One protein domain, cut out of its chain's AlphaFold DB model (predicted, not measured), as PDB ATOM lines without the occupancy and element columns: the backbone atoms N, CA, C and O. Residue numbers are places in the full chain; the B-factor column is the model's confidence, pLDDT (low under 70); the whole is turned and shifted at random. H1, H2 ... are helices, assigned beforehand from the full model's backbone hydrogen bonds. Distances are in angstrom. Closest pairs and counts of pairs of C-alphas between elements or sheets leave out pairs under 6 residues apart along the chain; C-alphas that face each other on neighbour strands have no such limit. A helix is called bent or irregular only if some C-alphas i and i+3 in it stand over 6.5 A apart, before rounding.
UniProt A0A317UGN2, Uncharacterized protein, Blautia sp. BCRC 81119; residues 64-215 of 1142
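Overview. This is residues 64 to 215 of the 1142 residues of an uncharacterized protein of Blautia sp. BCRC 81119 (UniProt A0A317UGN2). A long helix, H6, folds sharply back on itself, and its two arms H6a and H6b stand side by side, opposite ways, in the core. H5 packs on both arms, H7 and H8 pack on H6b away from H5, H4 covers H5 farther out, and H1 lies across H7 at one end of the longest axis. Short H2 and H3 lie along one edge, and the unnamed last stretch, residues 205 to 215, runs from H8 back past H6a. The printed part has 152 residues with eight named helices, H1 to H8 in chain order, and no named strand, and the class is all helix. It is compact, with a radius of gyration of the C-alphas of 15.0 A and spans of 47 by 35 by 22 A.

Along the chain. H6, residues 146 to 178, was assigned as one helix by its hydrogen bonds but is bent: C-alphas 163 and 166 are 9.6 A apart. Its arms are H6a, residues 146 to 163, 26.7 A, and H6b, residues 166 to 178, 18.6 A. H5 is residues 126 to 141, 22.5 A; H4 is residues 102 to 116, 15.3 A; H7 is residues 183 to 190; H8 is residues 195 to 204, 14.1 A, ending at C-alpha 204 (78.128, 83.446, 126.607). H1, residues 64 to 78, 21.2 A, begins at C-alpha 64 (85.318, 103.768, 115.434). H2 is residues 80 to 85 and H3 residues 91 to 95. H4 is irregular, with C-alphas 104 and 107 9.6 A apart, H6b likewise, 167 and 170 7.4 A apart, and H7 only just, 184 and 187 6.8 A apart.

Arrangement. H6a and H6b touch at a shallow tilt of 11 degrees, opposite ways; their closest C-alphas, Ala 157 and Gly 172, are 4.9 A apart. H5 and H6a form a hairpin at 33 degrees, only just short of steep, with the C-alphas of Val 134 and Lys 153 closest at 5.3 A. H5 touches H6b with residues 126 to 131 alone, Tyr 127 to Pro 171 5.2 A between C-alphas. H4 touches H5 at a steep tilt of 58 degrees, C-alphas of Tyr 108 and Leu 140 closest at 6.9 A. H8 touches H6b at a shallow tilt of 19 degrees, the same way, C-alphas of Phe 169 and Ile 195 closest at 5.6 A. H6b and H7, and H7 and H8, are hairpins too. H1 touches H7 about perpendicular, at 85 degrees, C-alphas of Val 70 and Ala 190 closest at 5.1 A. H2 only just touches H5, with 3 pairs of C-alphas within 8 A, the closest being Lys 83 and Tyr 127 at 6.4 A. H3 is close to H5 but not clearly touching, C-alphas of Phe 91 and Ile 126 closest at 6.8 A. Every O i to N i+4 pair is within hydrogen-bond range in H1, H2, H3, H5 and H8, against 6 of 11 in H4, 13 of 14 in H6a, 7 of 9 in H6b and 2 of 4 in H7.

Size, cuts and confidence. The two C-alphas farthest apart, of Gln 64 and Lys 107, are 47.2 A apart. The printed part has no cut and no long link. Its mean pLDDT is 89.2; residues 64 to 67, 181 and 183 are under 70.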
ATOM      1  N   GLN A  64      86.052 103.041 116.465       54.09
ATOM      2  CA  GLN A  64      85.318 103.768 115.434       54.09
ATOM      3  C   GLN A  64      84.672 102.799 114.431       54.09
ATOM      4  O   GLN A  64      83.571 103.070 113.948       54.09
ATOM      5  N   ASP A  65      85.308 101.654 114.166       58.06
ATOM      6  CA  ASP A  65      84.730 100.586 113.351       58.06
ATOM      7  C   ASP A  65      83.671  99.763 114.124       58.06
ATOM      8  O   ASP A  65      82.640  99.439 113.529       58.06
ATOM      9  N   THR A  66      83.808  99.520 115.444       57.47
ATOM     10  CA  THR A  66      82.734  98.881 116.246       57.47
ATOM     11  C   THR A  66      81.519  99.788 116.451       57.47
ATOM     12  O   THR A  66      80.404  99.337 116.188       57.47
ATOM     13  N   ASP A  67      81.691 101.074 116.795       65.25
ATOM     14  CA  ASP A  67      80.579 102.048 116.835       65.25
ATOM     15  C   ASP A  67      79.849 102.102 115.470       65.25
ATOM     16  O   ASP A  67      78.619 102.181 115.408       65.25
ATOM     17  N   THR A  68      80.590 101.992 114.359       75.06
ATOM     18  CA  THR A  68      80.024 101.949 112.998       75.06
ATOM     19  C   THR A  68      79.287 100.637 112.700       75.06
ATOM     20  O   THR A  68      78.264 100.660 112.014       75.06
ATOM     21  N   ALA A  69      79.767  99.492 113.192       76.44
ATOM     22  CA  ALA A  69      79.078  98.208 113.058       76.44
ATOM     23  C   ALA A  69      77.760  98.190 113.852       76.44
ATOM     24  O   ALA A  69      76.718  97.821 113.308       76.44
ATOM     25  N   VAL A  70      77.783  98.669 115.102       78.75
ATOM     26  CA  VAL A  70      76.587  98.797 115.952       78.75
ATOM     27  C   VAL A  70      75.569  99.742 115.311       78.75
ATOM     28  O   VAL A  70      74.385  99.411 115.256       78.75
ATOM     29  N   GLN A  71      76.011 100.873 114.748       80.00
ATOM     30  CA  GLN A  71      75.106 101.779 114.039       80.00
ATOM     31  C   GLN A  71      74.491 101.122 112.793       80.00
ATOM     32  O   GLN A  71      73.281 101.204 112.635       80.00
ATOM     33  N   LYS A  72      75.258 100.394 111.965       81.56
ATOM     34  CA  LYS A  72      74.711  99.658 110.801       81.56
ATOM     35  C   LYS A  72      73.666  98.608 111.194       81.56
ATOM     36  O   LYS A  72      72.663  98.459 110.504       81.56
ATOM     37  N   MET A  73      73.894  97.893 112.298       86.44
ATOM     38  CA  MET A  73      72.942  96.929 112.858       86.44
ATOM     39  C   MET A  73      71.626  97.612 113.273       86.44
ATOM     40  O   MET A  73      70.547  97.097 112.986       86.44
ATOM     41  N   ILE A  74      71.709  98.786 113.906       81.31
ATOM     42  CA  ILE A  74      70.542  99.594 114.295       81.31
ATOM     43  C   ILE A  74      69.840 100.185 113.062       81.31
ATOM     44  O   ILE A  74      68.613 100.143 112.986       81.31
ATOM     45  N   ASP A  75      70.600 100.696 112.090       84.44
ATOM     46  CA  ASP A  75      70.075 101.268 110.849       84.44
ATOM     47  C   ASP A  75      69.257 100.213 110.087       84.44
ATOM     48  O   ASP A  75      68.097 100.471 109.772       84.44
ATOM     49  N   TYR A  76      69.797  98.998 109.901       85.31
ATOM     50  CA  TYR A  76      69.105  97.864 109.266       85.31
ATOM     51  C   TYR A  76      67.751  97.550 109.924       85.31
ATOM     52  O   TYR A  76      66.740  97.400 109.240       85.31
ATOM     53  N   ALA A  77      67.696  97.511 111.261       81.25
ATOM     54  CA  ALA A  77      66.454  97.257 111.996       81.25
ATOM     55  C   ALA A  77      65.373  98.340 111.765       81.25
ATOM     56  O   ALA A  77      64.193  98.101 112.042       81.25
ATOM     57  N   THR A  78      65.759  99.514 111.249       81.56
ATOM     58  CA  THR A  78      64.875 100.661 110.977       81.56
ATOM     59  C   THR A  78      64.663 100.988 109.492       81.56
ATOM     60  O   THR A  78      63.693 101.682 109.181       81.56
ATOM     61  N   ASP A  79      65.511 100.506 108.577       87.19
ATOM     62  CA  ASP A  79      65.369 100.749 107.137       87.19
ATOM     63  C   ASP A  79      64.524  99.661 106.465       87.19
ATOM     64  O   ASP A  79      64.996  98.603 106.044       87.19
ATOM     65  N   GLU A  80      63.237  99.971 106.331       87.44
ATOM     66  CA  GLU A  80      62.249  99.104 105.694       87.44
ATOM     67  C   GLU A  80      62.577  98.764 104.232       87.44
ATOM     68  O   GLU A  80      62.164  97.720 103.738       87.44
ATOM     69  N   SER A  81      63.340  99.608 103.527       81.12
ATOM     70  CA  SER A  81      63.713  99.329 102.137       81.12
ATOM     71  C   SER A  81      64.812  98.272 102.023       81.12
ATOM     72  O   SER A  81      64.823  97.520 101.049       81.12
ATOM     73  N   VAL A  82      65.686  98.167 103.030       85.94
ATOM     74  CA  VAL A  82      66.756  97.161 103.078       85.94
ATOM     75  C   VAL A  82      66.194  95.798 103.477       85.94
ATOM     76  O   VAL A  82      66.443  94.824 102.776       85.94
ATOM     77  N   LYS A  83      65.337  95.720 104.506       91.44
ATOM     78  CA  LYS A  83      64.683  94.454 104.907       91.44
ATOM     79  C   LYS A  83      63.916  93.786 103.760       91.44
ATOM     80  O   LYS A  83      63.925  92.564 103.642       91.44
ATOM     81  N   VAL A  84      63.220  94.582 102.945       87.81
ATOM     82  CA  VAL A  84      62.464  94.097 101.778       87.81
ATOM     83  C   VAL A  84      63.407  93.663 100.652       87.81
ATOM     84  O   VAL A  84      63.128  92.670  99.989       87.81
ATOM     85  N   ALA A  85      64.529  94.361 100.447       83.62
ATOM     86  CA  ALA A  85      65.530  93.996  99.441       83.62
ATOM     87  C   ALA A  85      66.320  92.722  99.801       83.62
ATOM     88  O   ALA A  85      66.640  91.943  98.908       83.62
ATOM     89  N   ASP A  86      66.577  92.500 101.092       85.38
ATOM     90  CA  ASP A  86      67.287  91.328 101.621       85.38
ATOM     91  C   ASP A  86      66.329  90.162 101.978       85.38
ATOM     92  O   ASP A  86      66.756  89.133 102.500       85.38
ATOM     93  N   THR A  87      65.025  90.282 101.685       90.75
ATOM     94  CA  THR A  87      64.058  89.175 101.816       90.75
ATOM     95  C   THR A  87      64.150  88.242 100.595       90.75
ATOM     96  O   THR A  87      64.002  88.720  99.470       90.75
ATOM     97  N   PRO A  88      64.332  86.914 100.763       88.00
ATOM     98  CA  PRO A  88      64.452  85.986  99.633       88.00
ATOM     99  C   PRO A  88      63.217  85.931  98.720       88.00
ATOM    100  O   PRO A  88      62.084  85.893  99.201       88.00
ATOM    101  N   ASP A  89      63.434  85.772  97.408       84.81
ATOM    102  CA  ASP A  89      62.372  85.568  96.398       84.81
ATOM    103  C   ASP A  89      61.419  84.397  96.730       84.81
ATOM    104  O   ASP A  89      60.260  84.383  96.309       84.81
ATOM    105  N   ASP A  90      61.893  83.395  97.480       83.69
ATOM    106  CA  ASP A  90      61.108  82.232  97.899       83.69
ATOM    107  C   ASP A  90      60.565  82.310  99.340       83.69
ATOM    108  O   ASP A  90      59.989  81.329  99.813       83.69
ATOM    109  N   PHE A  91      60.639  83.481  99.995       89.25
ATOM    110  CA  PHE A  91      60.090  83.744 101.333       89.25
ATOM    111  C   PHE A  91      58.618  83.318 101.469       89.25
ATOM    112  O   PHE A  91      58.301  82.383 102.203       89.25
ATOM    113  N   GLY A  92      57.713  83.935 100.706       85.12
ATOM    114  CA  GLY A  92      56.279  83.610 100.742       85.12
ATOM    115  C   GLY A  92      55.973  82.124 100.464       85.12
ATOM    116  O   GLY A  92      55.254  81.501 101.248       85.12
ATOM    117  N   PRO A  93      56.531  81.511  99.398       85.31
ATOM    118  CA  PRO A  93      56.427  80.070  99.159       85.31
ATOM    119  C   PRO A  93      56.929  79.193 100.319       85.31
ATOM    120  O   PRO A  93      56.311  78.167 100.619       85.31
ATOM    121  N   LYS A  94      58.028  79.579 100.983       87.31
ATOM    122  CA  LYS A  94      58.609  78.836 102.109       87.31
ATOM    123  C   LYS A  94      57.855  79.019 103.427       87.31
ATOM    124  O   LYS A  94      57.945  78.109 104.249       87.31
ATOM    125  N   LEU A  95      57.111  80.109 103.627       88.50
ATOM    126  CA  LEU A  95      56.472  80.454 104.909       88.50
ATOM    127  C   LEU A  95      55.579  79.330 105.457       88.50
ATOM    128  O   LEU A  95      55.616  79.032 106.646       88.50
ATOM    129  N   SER A  96      54.879  78.619 104.570       86.56
ATOM    130  CA  SER A  96      54.050  77.447 104.912       86.56
ATOM    131  C   SER A  96      54.821  76.217 105.440       86.56
ATOM    132  O   SER A  96      54.195  75.256 105.882       86.56
ATOM    133  N   ASN A  97      56.161  76.230 105.417       89.94
ATOM    134  CA  ASN A  97      57.009  75.202 106.034       89.94
ATOM    135  C   ASN A  97      57.395  75.525 107.490       89.94
ATOM    136  O   ASN A  97      57.955  74.656 108.160       89.94
ATOM    137  N   ILE A  98      57.131  76.740 107.986       94.00
ATOM    138  CA  ILE A  98      57.322  77.072 109.403       94.00
ATOM    139  C   ILE A  98      56.237  76.351 110.210       94.00
ATOM    140  O   ILE A  98      55.045  76.575 110.003       94.00
ATOM    141  N   VAL A  99      56.650  75.478 111.134       92.81
ATOM    142  CA  VAL A  99      55.738  74.707 111.992       92.81
ATOM    143  C   VAL A  99      56.235  74.737 113.432       92.81
ATOM    144  O   VAL A  99      57.282  74.178 113.758       92.81
ATOM    145  N   PHE A 100      55.446  75.345 114.312       95.50
ATOM    146  CA  PHE A 100      55.676  75.341 115.752       95.50
ATOM    147  C   PHE A 100      55.131  74.034 116.337       95.50
ATOM    148  O   PHE A 100      53.961  73.708 116.151       95.50
ATOM    149  N   SER A 101      55.970  73.251 117.017       92.31
ATOM    150  CA  SER A 101      55.598  71.912 117.493       92.31
ATOM    151  C   SER A 101      55.141  71.891 118.953       92.31
ATOM    152  O   SER A 101      55.684  72.601 119.804       92.31
ATOM    153  N   ASP A 102      54.193  71.005 119.266       90.56
ATOM    154  CA  ASP A 102      53.714  70.721 120.627       90.56
ATOM    155  C   ASP A 102      54.858  70.367 121.590       90.56
ATOM    156  O   ASP A 102      54.830  70.759 122.755       90.56
ATOM    157  N   ASP A 103      55.894  69.673 121.110       89.00
ATOM    158  CA  ASP A 103      57.070  69.308 121.910       89.00
ATOM    159  C   ASP A 103      57.844  70.540 122.418       89.00
ATOM    160  O   ASP A 103      58.440  70.495 123.499       89.00
ATOM    161  N   VAL A 104      57.821  71.652 121.670       90.31
ATOM    162  CA  VAL A 104      58.574  72.882 121.969       90.31
ATOM    163  C   VAL A 104      57.685  73.970 122.579       90.31
ATOM    164  O   VAL A 104      58.075  74.580 123.574       90.31
ATOM    165  N   PHE A 105      56.476  74.174 122.043       93.88
ATOM    166  CA  PHE A 105      55.550  75.253 122.426       93.88
ATOM    167  C   PHE A 105      54.278  74.771 123.153       93.88
ATOM    168  O   PHE A 105      53.521  75.587 123.685       93.88
ATOM    169  N   GLY A 106      54.043  73.459 123.246       92.44
ATOM    170  CA  GLY A 106      52.943  72.871 124.017       92.44
ATOM    171  C   GLY A 106      51.574  73.430 123.632       92.44
ATOM    172  O   GLY A 106      51.250  73.568 122.459       92.44
ATOM    173  N   LYS A 107      50.793  73.829 124.643       90.56
ATOM    174  CA  LYS A 107      49.444  74.419 124.508       90.56
ATOM    175  C   LYS A 107      49.359  75.691 123.639       90.56
ATOM    176  O   LYS A 107      48.259  76.190 123.434       90.56
ATOM    177  N   TYR A 108      50.493  76.247 123.209       94.62
ATOM    178  CA  TYR A 108      50.572  77.436 122.359       94.62
ATOM    179  C   TYR A 108      50.890  77.119 120.890       94.62
ATOM    180  O   TYR A 108      50.737  78.004 120.052       94.62
ATOM    181  N   ALA A 109      51.306  75.886 120.568       94.38
ATOM    182  CA  ALA A 109      51.716  75.487 119.219       94.38
ATOM    183  C   ALA A 109      50.598  75.703 118.183       94.38
ATOM    184  O   ALA A 109      50.813  76.408 117.199       94.38
ATOM    185  N   ASP A 110      49.386  75.199 118.453       93.19
ATOM    186  CA  ASP A 110      48.198  75.409 117.607       93.19
ATOM    187  C   ASP A 110      47.955  76.895 117.295       93.19
ATOM    188  O   ASP A 110      47.776  77.262 116.138       93.19
ATOM    189  N   SER A 111      48.001  77.774 118.304       94.69
ATOM    190  CA  SER A 111      47.737  79.210 118.127       94.69
ATOM    191  C   SER A 111      48.851  79.956 117.385       94.69
ATOM    192  O   SER A 111      48.572  80.953 116.723       94.69
ATOM    193  N   LEU A 112      50.101  79.491 117.469       95.56
ATOM    194  CA  LEU A 112      51.209  80.025 116.669       95.56
ATOM    195  C   LEU A 112      51.093  79.575 115.204       95.56
ATOM    196  O   LEU A 112      51.254  80.390 114.298       95.56
ATOM    197  N   ASN A 113      50.740  78.305 114.976       95.62
ATOM    198  CA  ASN A 113      50.492  77.748 113.644       95.62
ATOM    199  C   ASN A 113      49.261  78.380 112.966       95.62
ATOM    200  O   ASN A 113      49.295  78.634 111.763       95.62
ATOM    201  N   GLU A 114      48.194  78.668 113.718       94.88
ATOM    202  CA  GLU A 114      47.014  79.390 113.224       94.88
ATOM    203  C   GLU A 114      47.356  80.841 112.851       94.88
ATOM    204  O   GLU A 114      46.898  81.323 111.817       94.88
ATOM    205  N   TYR A 115      48.196  81.521 113.640       95.19
ATOM    206  CA  TYR A 115      48.573  82.912 113.379       95.19
ATOM    207  C   TYR A 115      49.481  83.066 112.149       95.19
ATOM    208  O   TYR A 115      49.175  83.877 111.278       95.19
ATOM    209  N   ILE A 116      50.537  82.250 112.017       93.50
ATOM    210  CA  ILE A 116      51.475  82.340 110.879       93.50
ATOM    211  C   ILE A 116      50.857  81.915 109.534       93.50
ATOM    212  O   ILE A 116      51.303  82.353 108.479       93.50
ATOM    213  N   ASN A 117      49.799  81.095 109.562       89.94
ATOM    214  CA  ASN A 117      48.989  80.758 108.384       89.94
ATOM    215  C   ASN A 117      47.743  81.661 108.240       89.94
ATOM    216  O   ASN A 117      46.877  81.405 107.397       89.94
ATOM    217  N   GLY A 118      47.619  82.690 109.084       87.12
ATOM    218  CA  GLY A 118      46.521  83.647 109.087       87.12
ATOM    219  C   GLY A 118      46.707  84.788 108.083       87.12
ATOM    220  O   GLY A 118      47.619  84.799 107.265       87.12
ATOM    221  N   SER A 119      45.824  85.784 108.163       81.31
ATOM    222  CA  SER A 119      45.930  87.046 107.408       81.31
ATOM    223  C   SER A 119      46.196  88.254 108.315       81.31
ATOM    224  O   SER A 119      45.825  89.374 107.964       81.31
ATOM    225  N   GLU A 120      46.714  88.007 109.520       84.44
ATOM    226  CA  GLU A 120      47.053  89.030 110.523       84.44
ATOM    227  C   GLU A 120      48.573  89.177 110.714       84.44
ATOM    228  O   GLU A 120      49.014  90.245 111.121       84.44
ATOM    229  N   ILE A 121      49.344  88.143 110.352       91.81
ATOM    230  CA  ILE A 121      50.812  88.119 110.312       91.81
ATOM    231  C   ILE A 121      51.367  89.145 109.307       91.81
ATOM    232  O   ILE A 121      50.884  89.238 108.175       91.81
ATOM    233  N   ASP A 122      52.398  89.896 109.703       89.69
ATOM    234  CA  ASP A 122      53.175  90.738 108.781       89.69
ATOM    235  C   ASP A 122      53.984  89.853 107.813       89.69
ATOM    236  O   ASP A 122      54.701  88.941 108.232       89.69
ATOM    237  N   THR A 123      53.864  90.106 106.509       90.94
ATOM    238  CA  THR A 123      54.624  89.406 105.462       90.94
ATOM    239  C   THR A 123      55.299  90.369 104.482       90.94
ATOM    240  O   THR A 123      55.614  89.959 103.365       90.94
ATOM    241  N   ASP A 124      55.496  91.640 104.851       88.00
ATOM    242  CA  ASP A 124      56.150  92.624 103.975       88.00
ATOM    243  C   ASP A 124      57.664  92.348 103.862       88.00
ATOM    244  O   ASP A 124      58.268  92.624 102.826       88.00
ATOM    245  N   SER A 125      58.276  91.740 104.887       94.00
ATOM    246  CA  SER A 125      59.646  91.204 104.851       94.00
ATOM    247  C   SER A 125      59.805  89.979 105.759       94.00
ATOM    248  O   SER A 125      59.037  89.804 106.712       94.00
ATOM    249  N   ILE A 126      60.842  89.158 105.527       93.94
ATOM    250  CA  ILE A 126      61.193  88.048 106.437       93.94
ATOM    251  C   ILE A 126      61.469  88.557 107.860       93.94
ATOM    252  O   ILE A 126      61.033  87.950 108.837       93.94
ATOM    253  N   TYR A 127      62.111  89.725 107.966       95.06
ATOM    254  CA  TYR A 127      62.433  90.370 109.235       95.06
ATOM    255  C   TYR A 127      61.175  90.739 110.030       95.06
ATOM    256  O   TYR A 127      61.083  90.418 111.213       95.06
ATOM    257  N   ASN A 128      60.189  91.390 109.403       93.62
ATOM    258  CA  ASN A 128      58.968  91.787 110.113       93.62
ATOM    259  C   ASN A 128      58.128  90.570 110.517       93.62
ATOM    260  O   ASN A 128      57.610  90.538 111.629       93.62
ATOM    261  N   CYS A 129      58.060  89.552 109.654       95.44
ATOM    262  CA  CYS A 129      57.340  88.309 109.923       95.44
ATOM    263  C   CYS A 129      57.877  87.586 111.169       95.44
ATOM    264  O   CYS A 129      57.112  87.197 112.053       95.44
ATOM    265  N   GLU A 130      59.201  87.459 111.290       96.12
ATOM    266  CA  GLU A 130      59.827  86.834 112.459       96.12
ATOM    267  C   GLU A 130      59.625  87.669 113.737       96.12
ATOM    268  O   GLU A 130      59.351  87.116 114.806       96.12
ATOM    269  N   MET A 131      59.680  89.003 113.632       94.88
ATOM    270  CA  MET A 131      59.449  89.918 114.759       94.88
ATOM    271  C   MET A 131      57.992  89.898 115.248       94.88
ATOM    272  O   MET A 131      57.761  89.855 116.458       94.88
ATOM    273  N   ASP A 132      57.012  89.861 114.341       95.94
ATOM    274  CA  ASP A 132      55.591  89.745 114.691       95.94
ATOM    275  C   ASP A 132      55.276  88.371 115.307       95.94
ATOM    276  O   ASP A 132      54.592  88.288 116.327       95.94
ATOM    277  N   MET A 133      55.888  87.284 114.816       97.00
ATOM    278  CA  MET A 133      55.838  85.983 115.501       97.00
ATOM    279  C   MET A 133      56.464  86.027 116.906       97.00
ATOM    280  O   MET A 133      55.946  85.407 117.844       97.00
ATOM    281  N   VAL A 134      57.554  86.777 117.078       96.88
ATOM    282  CA  VAL A 134      58.237  86.980 118.363       96.88
ATOM    283  C   VAL A 134      57.406  87.797 119.353       96.88
ATOM    284  O   VAL A 134      57.493  87.548 120.561       96.88
ATOM    285  N   ASP A 135      56.578  88.736 118.903       96.00
ATOM    286  CA  ASP A 135      55.622  89.429 119.773       96.00
ATOM    287  C   ASP A 135      54.322  88.643 119.966       96.00
ATOM    288  O   ASP A 135      53.782  88.635 121.078       96.00
ATOM    289  N   LYS A 136      53.889  87.840 118.986       96.75
ATOM    290  CA  LYS A 136      52.751  86.933 119.160       96.75
ATOM    291  C   LYS A 136      53.022  85.855 120.203       96.75
ATOM    292  O   LYS A 136      52.181  85.615 121.074       96.75
ATOM    293  N   VAL A 137      54.208  85.240 120.188       96.44
ATOM    294  CA  VAL A 137      54.575  84.276 121.233       96.44
ATOM    295  C   VAL A 137      54.699  84.950 122.601       96.44
ATOM    296  O   VAL A 137      54.338  84.338 123.606       96.44
ATOM    297  N   ALA A 138      55.100  86.226 122.662       94.44
ATOM    298  CA  ALA A 138      55.075  87.016 123.896       94.44
ATOM    299  C   ALA A 138      53.643  87.223 124.416       94.44
ATOM    300  O   ALA A 138      53.388  87.047 125.606       94.44
ATOM    301  N   GLU A 139      52.695  87.554 123.532       95.88
ATOM    302  CA  GLU A 139      51.286  87.761 123.883       95.88
ATOM    303  C   GLU A 139      50.644  86.490 124.460       95.88
ATOM    304  O   GLU A 139      49.888  86.556 125.436       95.88
ATOM    305  N   LEU A 140      50.958  85.334 123.868       94.50
ATOM    306  CA  LEU A 140      50.459  84.026 124.290       94.50
ATOM    307  C   LEU A 140      51.111  83.556 125.604       94.50
ATOM    308  O   LEU A 140      50.417  83.076 126.504       94.50
ATOM    309  N   THR A 141      52.427  83.737 125.751       93.88
ATOM    310  CA  THR A 141      53.202  83.267 126.918       93.88
ATOM    311  C   THR A 141      53.300  84.279 128.069       93.88
ATOM    312  O   THR A 141      53.894  83.960 129.096       93.88
ATOM    313  N   LYS A 142      52.679  85.467 127.968       92.75
ATOM    314  CA  LYS A 142      52.733  86.554 128.976       92.75
ATOM    315  C   LYS A 142      52.456  86.129 130.425       92.75
ATOM    316  O   LYS A 142      52.988  86.731 131.354       92.75
ATOM    317  N   ASP A 143      51.627  85.103 130.613       89.88
ATOM    318  CA  ASP A 143      51.213  84.586 131.919       89.88
ATOM    319  C   ASP A 143      52.160  83.498 132.469       89.88
ATOM    320  O   ASP A 143      51.877  82.919 133.518       89.88
ATOM    321  N   GLU A 144      53.281  83.206 131.802       93.06
ATOM    322  CA  GLU A 144      54.274  82.192 132.188       93.06
ATOM    323  C   GLU A 144      55.402  82.774 133.068       93.06
ATOM    324  O   GLU A 144      55.139  83.600 133.949       93.06
ATOM    325  N   SER A 145      56.638  82.277 132.962       92.44
ATOM    326  CA  SER A 145      57.820  82.882 133.591       92.44
ATOM    327  C   SER A 145      58.589  83.725 132.569       92.44
ATOM    328  O   SER A 145      58.547  83.441 131.374       92.44
ATOM    329  N   ALA A 146      59.333  84.739 133.022       89.56
ATOM    330  CA  ALA A 146      60.173  85.546 132.129       89.56
ATOM    331  C   ALA A 146      61.204  84.691 131.361       89.56
ATOM    332  O   ALA A 146      61.489  84.962 130.200       89.56
ATOM    333  N   GLU A 147      61.699  83.620 131.988       90.50
ATOM    334  CA  GLU A 147      62.593  82.643 131.363       90.50
ATOM    335  C   GLU A 147      61.874  81.803 130.292       90.50
ATOM    336  O   GLU A 147      62.421  81.599 129.215       90.50
ATOM    337  N   ALA A 148      60.624  81.386 130.531       92.31
ATOM    338  CA  ALA A 148      59.813  80.683 129.534       92.31
ATOM    339  C   ALA A 148      59.466  81.576 128.332       92.31
ATOM    340  O   ALA A 148      59.496  81.106 127.195       92.31
ATOM    341  N   ILE A 149      59.174  82.862 128.561       93.88
ATOM    342  CA  ILE A 149      58.930  83.852 127.498       93.88
ATOM    343  C   ILE A 149      60.210  84.060 126.669       93.88
ATOM    344  O   ILE A 149      60.157  84.018 125.440       93.88
ATOM    345  N   ALA A 150      61.366  84.219 127.324       93.75
ATOM    346  CA  ALA A 150      62.657  84.370 126.652       93.75
ATOM    347  C   ALA A 150      63.035  83.129 125.826       93.75
ATOM    348  O   ALA A 150      63.362  83.257 124.646       93.75
ATOM    349  N   ALA A 151      62.897  81.932 126.406       94.19
ATOM    350  CA  ALA A 151      63.082  80.665 125.702       94.19
ATOM    351  C   ALA A 151      62.131  80.536 124.500       94.19
ATOM    352  O   ALA A 151      62.538  80.072 123.439       94.19
ATOM    353  N   SER A 152      60.876  80.980 124.633       95.50
ATOM    354  CA  SER A 152      59.895  80.921 123.540       95.50
ATOM    355  C   SER A 152      60.281  81.830 122.373       95.50
ATOM    356  O   SER A 152      60.250  81.383 121.230       95.50
ATOM    357  N   LYS A 153      60.706  83.073 122.645       96.38
ATOM    358  CA  LYS A 153      61.216  83.995 121.614       96.38
ATOM    359  C   LYS A 153      62.486  83.451 120.937       96.38
ATOM    360  O   LYS A 153      62.587  83.516 119.719       96.38
ATOM    361  N   TYR A 154      63.409  82.855 121.696       96.56
ATOM    362  CA  TYR A 154      64.614  82.212 121.151       96.56
ATOM    363  C   TYR A 154      64.285  81.023 120.225       96.56
ATOM    364  O   TYR A 154      64.877  80.883 119.158       96.56
ATOM    365  N   GLN A 155      63.292  80.197 120.576       96.38
ATOM    366  CA  GLN A 155      62.845  79.096 119.711       96.38
ATOM    367  C   GLN A 155      62.118  79.570 118.440       96.38
ATOM    368  O   GLN A 155      62.142  78.845 117.448       96.38
ATOM    369  N   VAL A 156      61.496  80.760 118.416       96.88
ATOM    370  CA  VAL A 156      60.939  81.319 117.165       96.88
ATOM    371  C   VAL A 156      62.059  81.578 116.154       96.88
ATOM    372  O   VAL A 156      61.952  81.085 115.031       96.88
ATOM    373  N   ALA A 157      63.153  82.228 116.570       95.88
ATOM    374  CA  ALA A 157      64.317  82.462 115.708       95.88
ATOM    375  C   ALA A 157      64.894  81.146 115.158       95.88
ATOM    376  O   ALA A 157      64.983  80.969 113.946       95.88
ATOM    377  N   LEU A 158      65.141  80.155 116.027       96.00
ATOM    378  CA  LEU A 158      65.591  78.821 115.597       96.00
ATOM    379  C   LEU A 158      64.623  78.134 114.613       96.00
ATOM    380  O   LEU A 158      65.054  77.329 113.786       96.00
ATOM    381  N   THR A 159      63.319  78.423 114.689       95.38
ATOM    382  CA  THR A 159      62.327  77.856 113.763       95.38
ATOM    383  C   THR A 159      62.435  78.508 112.381       95.38
ATOM    384  O   THR A 159      62.448  77.788 111.382       95.38
ATOM    385  N   PHE A 160      62.593  79.834 112.302       96.25
ATOM    386  CA  PHE A 160      62.835  80.546 111.038       96.25
ATOM    387  C   PHE A 160      64.179  80.151 110.412       96.25
ATOM    388  O   PHE A 160      64.220  79.726 109.256       96.25
ATOM    389  N   GLU A 161      65.255  80.152 111.195       95.62
ATOM    390  CA  GLU A 161      66.594  79.708 110.782       95.62
ATOM    391  C   GLU A 161      66.605  78.253 110.270       95.62
ATOM    392  O   GLU A 161      67.367  77.921 109.364       95.62
ATOM    393  N   SER A 162      65.715  77.380 110.763       94.38
ATOM    394  CA  SER A 162      65.597  75.997 110.270       94.38
ATOM    395  C   SER A 162      64.994  75.859 108.860       94.38
ATOM    396  O   SER A 162      65.206  74.833 108.207       94.38
ATOM    397  N   VAL A 163      64.264  76.874 108.382       94.25
ATOM    398  CA  VAL A 163      63.603  76.904 107.060       94.25
ATOM    399  C   VAL A 163      64.342  77.810 106.072       94.25
ATOM    400  O   VAL A 163      64.397  77.503 104.878       94.25
ATOM    401  N   TYR A 164      64.928  78.901 106.567       91.56
ATOM    402  CA  TYR A 164      65.566  79.949 105.769       91.56
ATOM    403  C   TYR A 164      67.100  79.957 105.857       91.56
ATOM    404  O   TYR A 164      67.757  80.494 104.972       91.56
ATOM    405  N   GLY A 165      67.701  79.320 106.866       91.25
ATOM    406  CA  GLY A 165      69.149  79.373 107.078       91.25
ATOM    407  C   GLY A 165      69.626  80.794 107.382       91.25
ATOM    408  O   GLY A 165      68.929  81.553 108.054       91.25
ATOM    409  N   GLU A 166      70.804  81.161 106.869       89.00
ATOM    410  CA  GLU A 166      71.406  82.486 107.091       89.00
ATOM    411  C   GLU A 166      70.567  83.645 106.500       89.00
ATOM    412  O   GLU A 166      70.771  84.788 106.895       89.00
ATOM    413  N   ASP A 167      69.566  83.385 105.644       90.75
ATOM    414  CA  ASP A 167      68.608  84.414 105.199       90.75
ATOM    415  C   ASP A 167      67.778  84.977 106.384       90.75
ATOM    416  O   ASP A 167      67.338  86.125 106.359       90.75
ATOM    417  N   ALA A 168      67.603  84.193 107.459       92.56
ATOM    418  CA  ALA A 168      66.991  84.624 108.724       92.56
ATOM    419  C   ALA A 168      68.018  85.126 109.766       92.56
ATOM    420  O   ALA A 168      67.652  85.461 110.892       92.56
ATOM    421  N   PHE A 169      69.307  85.234 109.422       94.00
ATOM    422  CA  PHE A 169      70.341  85.626 110.387       94.00
ATOM    423  C   PHE A 169      70.130  87.045 110.948       94.00
ATOM    424  O   PHE A 169      70.312  87.271 112.144       94.00
ATOM    425  N   MET A 170      69.723  88.012 110.116       92.00
ATOM    426  CA  MET A 170      69.501  89.396 110.563       92.00
ATOM    427  C   MET A 170      68.411  89.523 111.649       92.00
ATOM    428  O   MET A 170      68.719  90.095 112.699       92.00
ATOM    429  N   PRO A 171      67.171  89.007 111.474       93.75
ATOM    430  CA  PRO A 171      66.186  88.996 112.557       93.75
ATOM    431  C   PRO A 171      66.610  88.103 113.734       93.75
ATOM    432  O   PRO A 171      66.555  88.559 114.881       93.75
ATOM    433  N   GLY A 172      67.129  86.895 113.480       94.25
ATOM    434  CA  GLY A 172      67.537  85.953 114.526       94.25
ATOM    435  C   GLY A 172      68.643  86.487 115.451       94.25
ATOM    436  O   GLY A 172      68.611  86.260 116.669       94.25
ATOM    437  N   ARG A 173      69.603  87.255 114.917       93.75
ATOM    438  CA  ARG A 173      70.611  88.006 115.691       93.75
ATOM    439  C   ARG A 173      69.957  89.077 116.562       93.75
ATOM    440  O   ARG A 173      70.265  89.185 117.750       93.75
ATOM    441  N   ASP A 174      69.064  89.873 115.983       92.31
ATOM    442  CA  ASP A 174      68.423  91.001 116.661       92.31
ATOM    443  C   ASP A 174      67.495  90.547 117.799       92.31
ATOM    444  O   ASP A 174      67.456  91.193 118.852       92.31
ATOM    445  N   ILE A 175      66.842  89.389 117.652       94.62
ATOM    446  CA  ILE A 175      66.081  88.714 118.716       94.62
ATOM    447  C   ILE A 175      67.007  88.273 119.852       94.62
ATOM    448  O   ILE A 175      66.734  88.576 121.016       94.62
ATOM    449  N   ARG A 176      68.130  87.609 119.544       93.88
ATOM    450  CA  ARG A 176      69.122  87.188 120.553       93.88
ATOM    451  C   ARG A 176      69.682  88.375 121.337       93.88
ATOM    452  O   ARG A 176      69.751  88.296 122.564       93.88
ATOM    453  N   ARG A 177      70.001  89.484 120.659       91.44
ATOM    454  CA  ARG A 177      70.404  90.750 121.292       91.44
ATOM    455  C   ARG A 177      69.302  91.291 122.208       91.44
ATOM    456  O   ARG A 177      69.556  91.541 123.381       91.44
ATOM    457  N   ALA A 178      68.068  91.412 121.713       90.25
ATOM    458  CA  ALA A 178      66.934  91.949 122.475       90.25
ATOM    459  C   ALA A 178      66.532  91.097 123.699       90.25
ATOM    460  O   ALA A 178      65.912  91.607 124.634       90.25
ATOM    461  N   LEU A 179      66.889  89.809 123.714       91.38
ATOM    462  CA  LEU A 179      66.683  88.901 124.845       91.38
ATOM    463  C   LEU A 179      67.741  89.027 125.958       91.38
ATOM    464  O   LEU A 179      67.572  88.417 127.015       91.38
ATOM    465  N   ILE A 180      68.804  89.810 125.756       86.25
ATOM    466  CA  ILE A 180      69.879  90.029 126.731       86.25
ATOM    467  C   ILE A 180      69.787  91.443 127.309       86.25
ATOM    468  O   ILE A 180      69.845  92.442 126.603       86.25
ATOM    469  N   ALA A 181      69.698  91.537 128.637       67.31
ATOM    470  CA  ALA A 181      69.614  92.810 129.362       67.31
ATOM    471  C   ALA A 181      70.986  93.490 129.598       67.31
ATOM    472  O   ALA A 181      71.130  94.277 130.534       67.31
ATOM    473  N   ASP A 182      71.992  93.166 128.784       75.44
ATOM    474  CA  ASP A 182      73.378  93.631 128.905       75.44
ATOM    475  C   ASP A 182      73.874  94.218 127.574       75.44
ATOM    476  O   ASP A 182      74.399  93.516 126.708       75.44
ATOM    477  N   SER A 183      73.742  95.538 127.434       68.00
ATOM    478  CA  SER A 183      74.183  96.294 126.254       68.00
ATOM    479  C   SER A 183      75.708  96.338 126.075       68.00
ATOM    480  O   SER A 183      76.193  96.928 125.116       68.00
ATOM    481  N   SER A 184      76.507  95.724 126.963       74.31
ATOM    482  CA  SER A 184      77.933  95.488 126.675       74.31
ATOM    483  C   SER A 184      78.155  94.396 125.618       74.31
ATOM    484  O   SER A 184      79.282  94.205 125.167       74.31
ATOM    485  N   LYS A 185      77.083  93.711 125.188       83.12
ATOM    486  CA  LYS A 185      77.078  92.726 124.100       83.12
ATOM    487  C   LYS A 185      76.622  93.263 122.744       83.12
ATOM    488  O   LYS A 185      76.685  92.521 121.770       83.12
ATOM    489  N   ASP A 186      76.229  94.533 122.646       84.25
ATOM    490  CA  ASP A 186      75.817  95.118 121.365       84.25
ATOM    491  C   ASP A 186      76.990  95.181 120.365       84.25
ATOM    492  O   ASP A 186      76.794  94.874 119.191       84.25
ATOM    493  N   GLU A 187      78.215  95.478 120.835       83.56
ATOM    494  CA  GLU A 187      79.446  95.408 120.023       83.56
ATOM    495  C   GLU A 187      79.716  93.961 119.539       83.56
ATOM    496  O   GLU A 187      79.955  93.753 118.350       83.56
ATOM    497  N   ASP A 188      79.590  92.953 120.419       87.25
ATOM    498  CA  ASP A 188      79.790  91.528 120.083       87.25
ATOM    499  C   ASP A 188      78.770  91.018 119.041       87.25
ATOM    500  O   ASP A 188      79.135  90.284 118.121       87.25
ATOM    501  N   PHE A 189      77.491  91.400 119.152       90.44
ATOM    502  CA  PHE A 189      76.466  91.021 118.170       90.44
ATOM    503  C   PHE A 189      76.653  91.729 116.823       90.44
ATOM    504  O   PHE A 189      76.440  91.110 115.781       90.44
ATOM    505  N   ALA A 190      77.068  92.998 116.820       86.06
ATOM    506  CA  ALA A 190      77.222  93.786 115.598       86.06
ATOM    507  C   ALA A 190      78.341  93.291 114.664       86.06
ATOM    508  O   ALA A 190      78.313  93.596 113.472       86.06
ATOM    509  N   VAL A 191      79.309  92.529 115.189       84.00
ATOM    510  CA  VAL A 191      80.406  91.924 114.409       84.00
ATOM    511  C   VAL A 191      80.168  90.455 114.032       84.00
ATOM    512  O   VAL A 191      80.999  89.873 113.337       84.00
ATOM    513  N   CYS A 192      79.054  89.843 114.453       88.75
ATOM    514  CA  CYS A 192      78.695  88.481 114.046       88.75
ATOM    515  C   CYS A 192      78.313  88.436 112.554       88.75
ATOM    516  O   CYS A 192      77.499  89.243 112.100       88.75
ATOM    517  N   GLY A 193      78.854  87.465 111.813       83.50
ATOM    518  CA  GLY A 193      78.555  87.232 110.396       83.50
ATOM    519  C   GLY A 193      77.696  85.993 110.123       83.50
ATOM    520  O   GLY A 193      77.291  85.796 108.981       83.50
ATOM    521  N   THR A 194      77.435  85.167 111.141       89.62
ATOM    522  CA  THR A 194      76.670  83.911 111.042       89.62
ATOM    523  C   THR A 194      75.805  83.648 112.278       89.62
ATOM    524  O   THR A 194      76.132  84.082 113.391       89.62
ATOM    525  N   ILE A 195      74.749  82.841 112.114       92.88
ATOM    526  CA  ILE A 195      73.875  82.382 113.213       92.88
ATOM    527  C   ILE A 195      74.685  81.765 114.368       92.88
ATOM    528  O   ILE A 195      74.450  82.074 115.537       92.88
ATOM    529  N   ALA A 196      75.686  80.936 114.055       91.06
ATOM    530  CA  ALA A 196      76.495  80.227 115.051       91.06
ATOM    531  C   ALA A 196      77.362  81.159 115.927       91.06
ATOM    532  O   ALA A 196      77.636  80.848 117.092       91.06
ATOM    533  N   GLU A 197      77.787  82.305 115.393       91.81
ATOM    534  CA  GLU A 197      78.499  83.334 116.159       91.81
ATOM    535  C   GLU A 197      77.535  84.062 117.102       91.81
ATOM    536  O   GLU A 197      77.823  84.172 118.295       91.81
ATOM    537  N   ALA A 198      76.348  84.448 116.618       91.12
ATOM    538  CA  ALA A 198      75.323  85.079 117.450       91.12
ATOM    539  C   ALA A 198      74.793  84.144 118.556       91.12
ATOM    540  O   ALA A 198      74.593  84.600 119.682       91.12
ATOM    541  N   ASP A 199      74.635  82.841 118.296       92.12
ATOM    542  CA  ASP A 199      74.355  81.833 119.333       92.12
ATOM    543  C   ASP A 199      75.480  81.753 120.372       92.12
ATOM    544  O   ASP A 199      75.224  81.673 121.576       92.12
ATOM    545  N   THR A 200      76.739  81.815 119.932       91.00
ATOM    546  CA  THR A 200      77.896  81.789 120.837       91.00
ATOM    547  C   THR A 200      77.917  83.024 121.741       91.00
ATOM    548  O   THR A 200      78.105  82.887 122.953       91.00
ATOM    549  N   VAL A 201      77.654  84.218 121.195       91.69
ATOM    550  CA  VAL A 201      77.496  85.455 121.980       91.69
ATOM    551  C   VAL A 201      76.312  85.324 122.945       91.69
ATOM    552  O   VAL A 201      76.497  85.544 124.146       91.69
ATOM    553  N   TYR A 202      75.146  84.879 122.461       93.44
ATOM    554  CA  TYR A 202      73.917  84.720 123.246       93.44
ATOM    555  C   TYR A 202      74.110  83.816 124.471       93.44
ATOM    556  O   TYR A 202      73.831  84.207 125.609       93.44
ATOM    557  N   ILE A 203      74.670  82.625 124.256       91.00
ATOM    558  CA  ILE A 203      74.951  81.647 125.311       91.00
ATOM    559  C   ILE A 203      76.037  82.173 126.264       91.00
ATOM    560  O   ILE A 203      75.924  81.992 127.478       91.00
ATOM    561  N   SER A 204      77.064  82.873 125.760       87.31
ATOM    562  CA  SER A 204      78.128  83.446 126.607       87.31
ATOM    563  C   SER A 204      77.627  84.520 127.581       87.31
ATOM    564  O   SER A 204      78.187  84.673 128.666       87.31
ATOM    565  N   ALA A 205      76.558  85.232 127.212       88.50
ATOM    566  CA  ALA A 205      75.902  86.250 128.029       88.50
ATOM    567  C   ALA A 205      74.875  85.673 129.026       88.50
ATOM    568  O   ALA A 205      74.288  86.422 129.805       88.50
ATOM    569  N   GLY A 206      74.656  84.353 129.025       84.75
ATOM    570  CA  GLY A 206      73.672  83.690 129.886       84.75
ATOM    571  C   GLY A 206      72.249  83.652 129.319       84.75
ATOM    572  O   GLY A 206      71.305  83.480 130.089       84.75
ATOM    573  N   GLY A 207      72.085  83.799 128.000       89.31
ATOM    574  CA  GLY A 207      70.816  83.554 127.313       89.31
ATOM    575  C   GLY A 207      70.303  82.122 127.528       89.31
ATOM    576  O   GLY A 207      71.089  81.180 127.661       89.31
ATOM    577  N   THR A 208      68.978  81.945 127.588       90.69
ATOM    578  CA  THR A 208      68.362  80.642 127.885       90.69
ATOM    579  C   THR A 208      68.022  79.879 126.607       90.69
ATOM    580  O   THR A 208      67.243  80.331 125.774       90.69
ATOM    581  N   THR A 209      68.606  78.691 126.465       90.50
ATOM    582  CA  THR A 209      68.386  77.775 125.332       90.50
ATOM    583  C   THR A 209      67.463  76.605 125.694       90.50
ATOM    584  O   THR A 209      67.399  75.599 124.986       90.50
ATOM    585  N   ALA A 210      66.747  76.717 126.818       89.50
ATOM    586  CA  ALA A 210      65.793  75.718 127.281       89.50
ATOM    587  C   ALA A 210      64.617  75.537 126.301       89.50
ATOM    588  O   ALA A 210      64.256  76.440 125.547       89.50
ATOM    589  N   ILE A 211      63.983  74.362 126.339       90.69
ATOM    590  CA  ILE A 211      62.766  74.092 125.563       90.69
ATOM    591  C   ILE A 211      61.570  74.655 126.359       90.69
ATOM    592  O   ILE A 211      61.407  74.248 127.516       90.69
ATOM    593  N   PRO A 212      60.733  75.558 125.808       93.19
ATOM    594  CA  PRO A 212      59.706  76.286 126.562       93.19
ATOM    595  C   PRO A 212      58.706  75.404 127.318       93.19
ATOM    596  O   PRO A 212      58.367  75.706 128.462       93.19
ATOM    597  N   THR A 213      58.317  74.256 126.754       91.56
ATOM    598  CA  THR A 213      57.509  73.225 127.439       91.56
ATOM    599  C   THR A 213      58.081  72.742 128.773       91.56
ATOM    600  O   THR A 213      57.313  72.306 129.628       91.56
ATOM    601  N   THR A 214      59.397  72.843 128.998       90.12
ATOM    602  CA  THR A 214      60.027  72.488 130.284       90.12
ATOM    603  C   THR A 214      59.945  73.602 131.336       90.12
ATOM    604  O   THR A 214      60.175  73.334 132.515       90.12
ATOM    605  N   LEU A 215      59.584  74.826 130.929       89.06
ATOM    606  CA  LEU A 215      59.500  76.022 131.776       89.06
ATOM    607  C   LEU A 215      58.062  76.532 131.991       89.06
ATOM    608  O   LEU A 215      57.822  77.285 132.940       89.06
TER     609      LEU A 215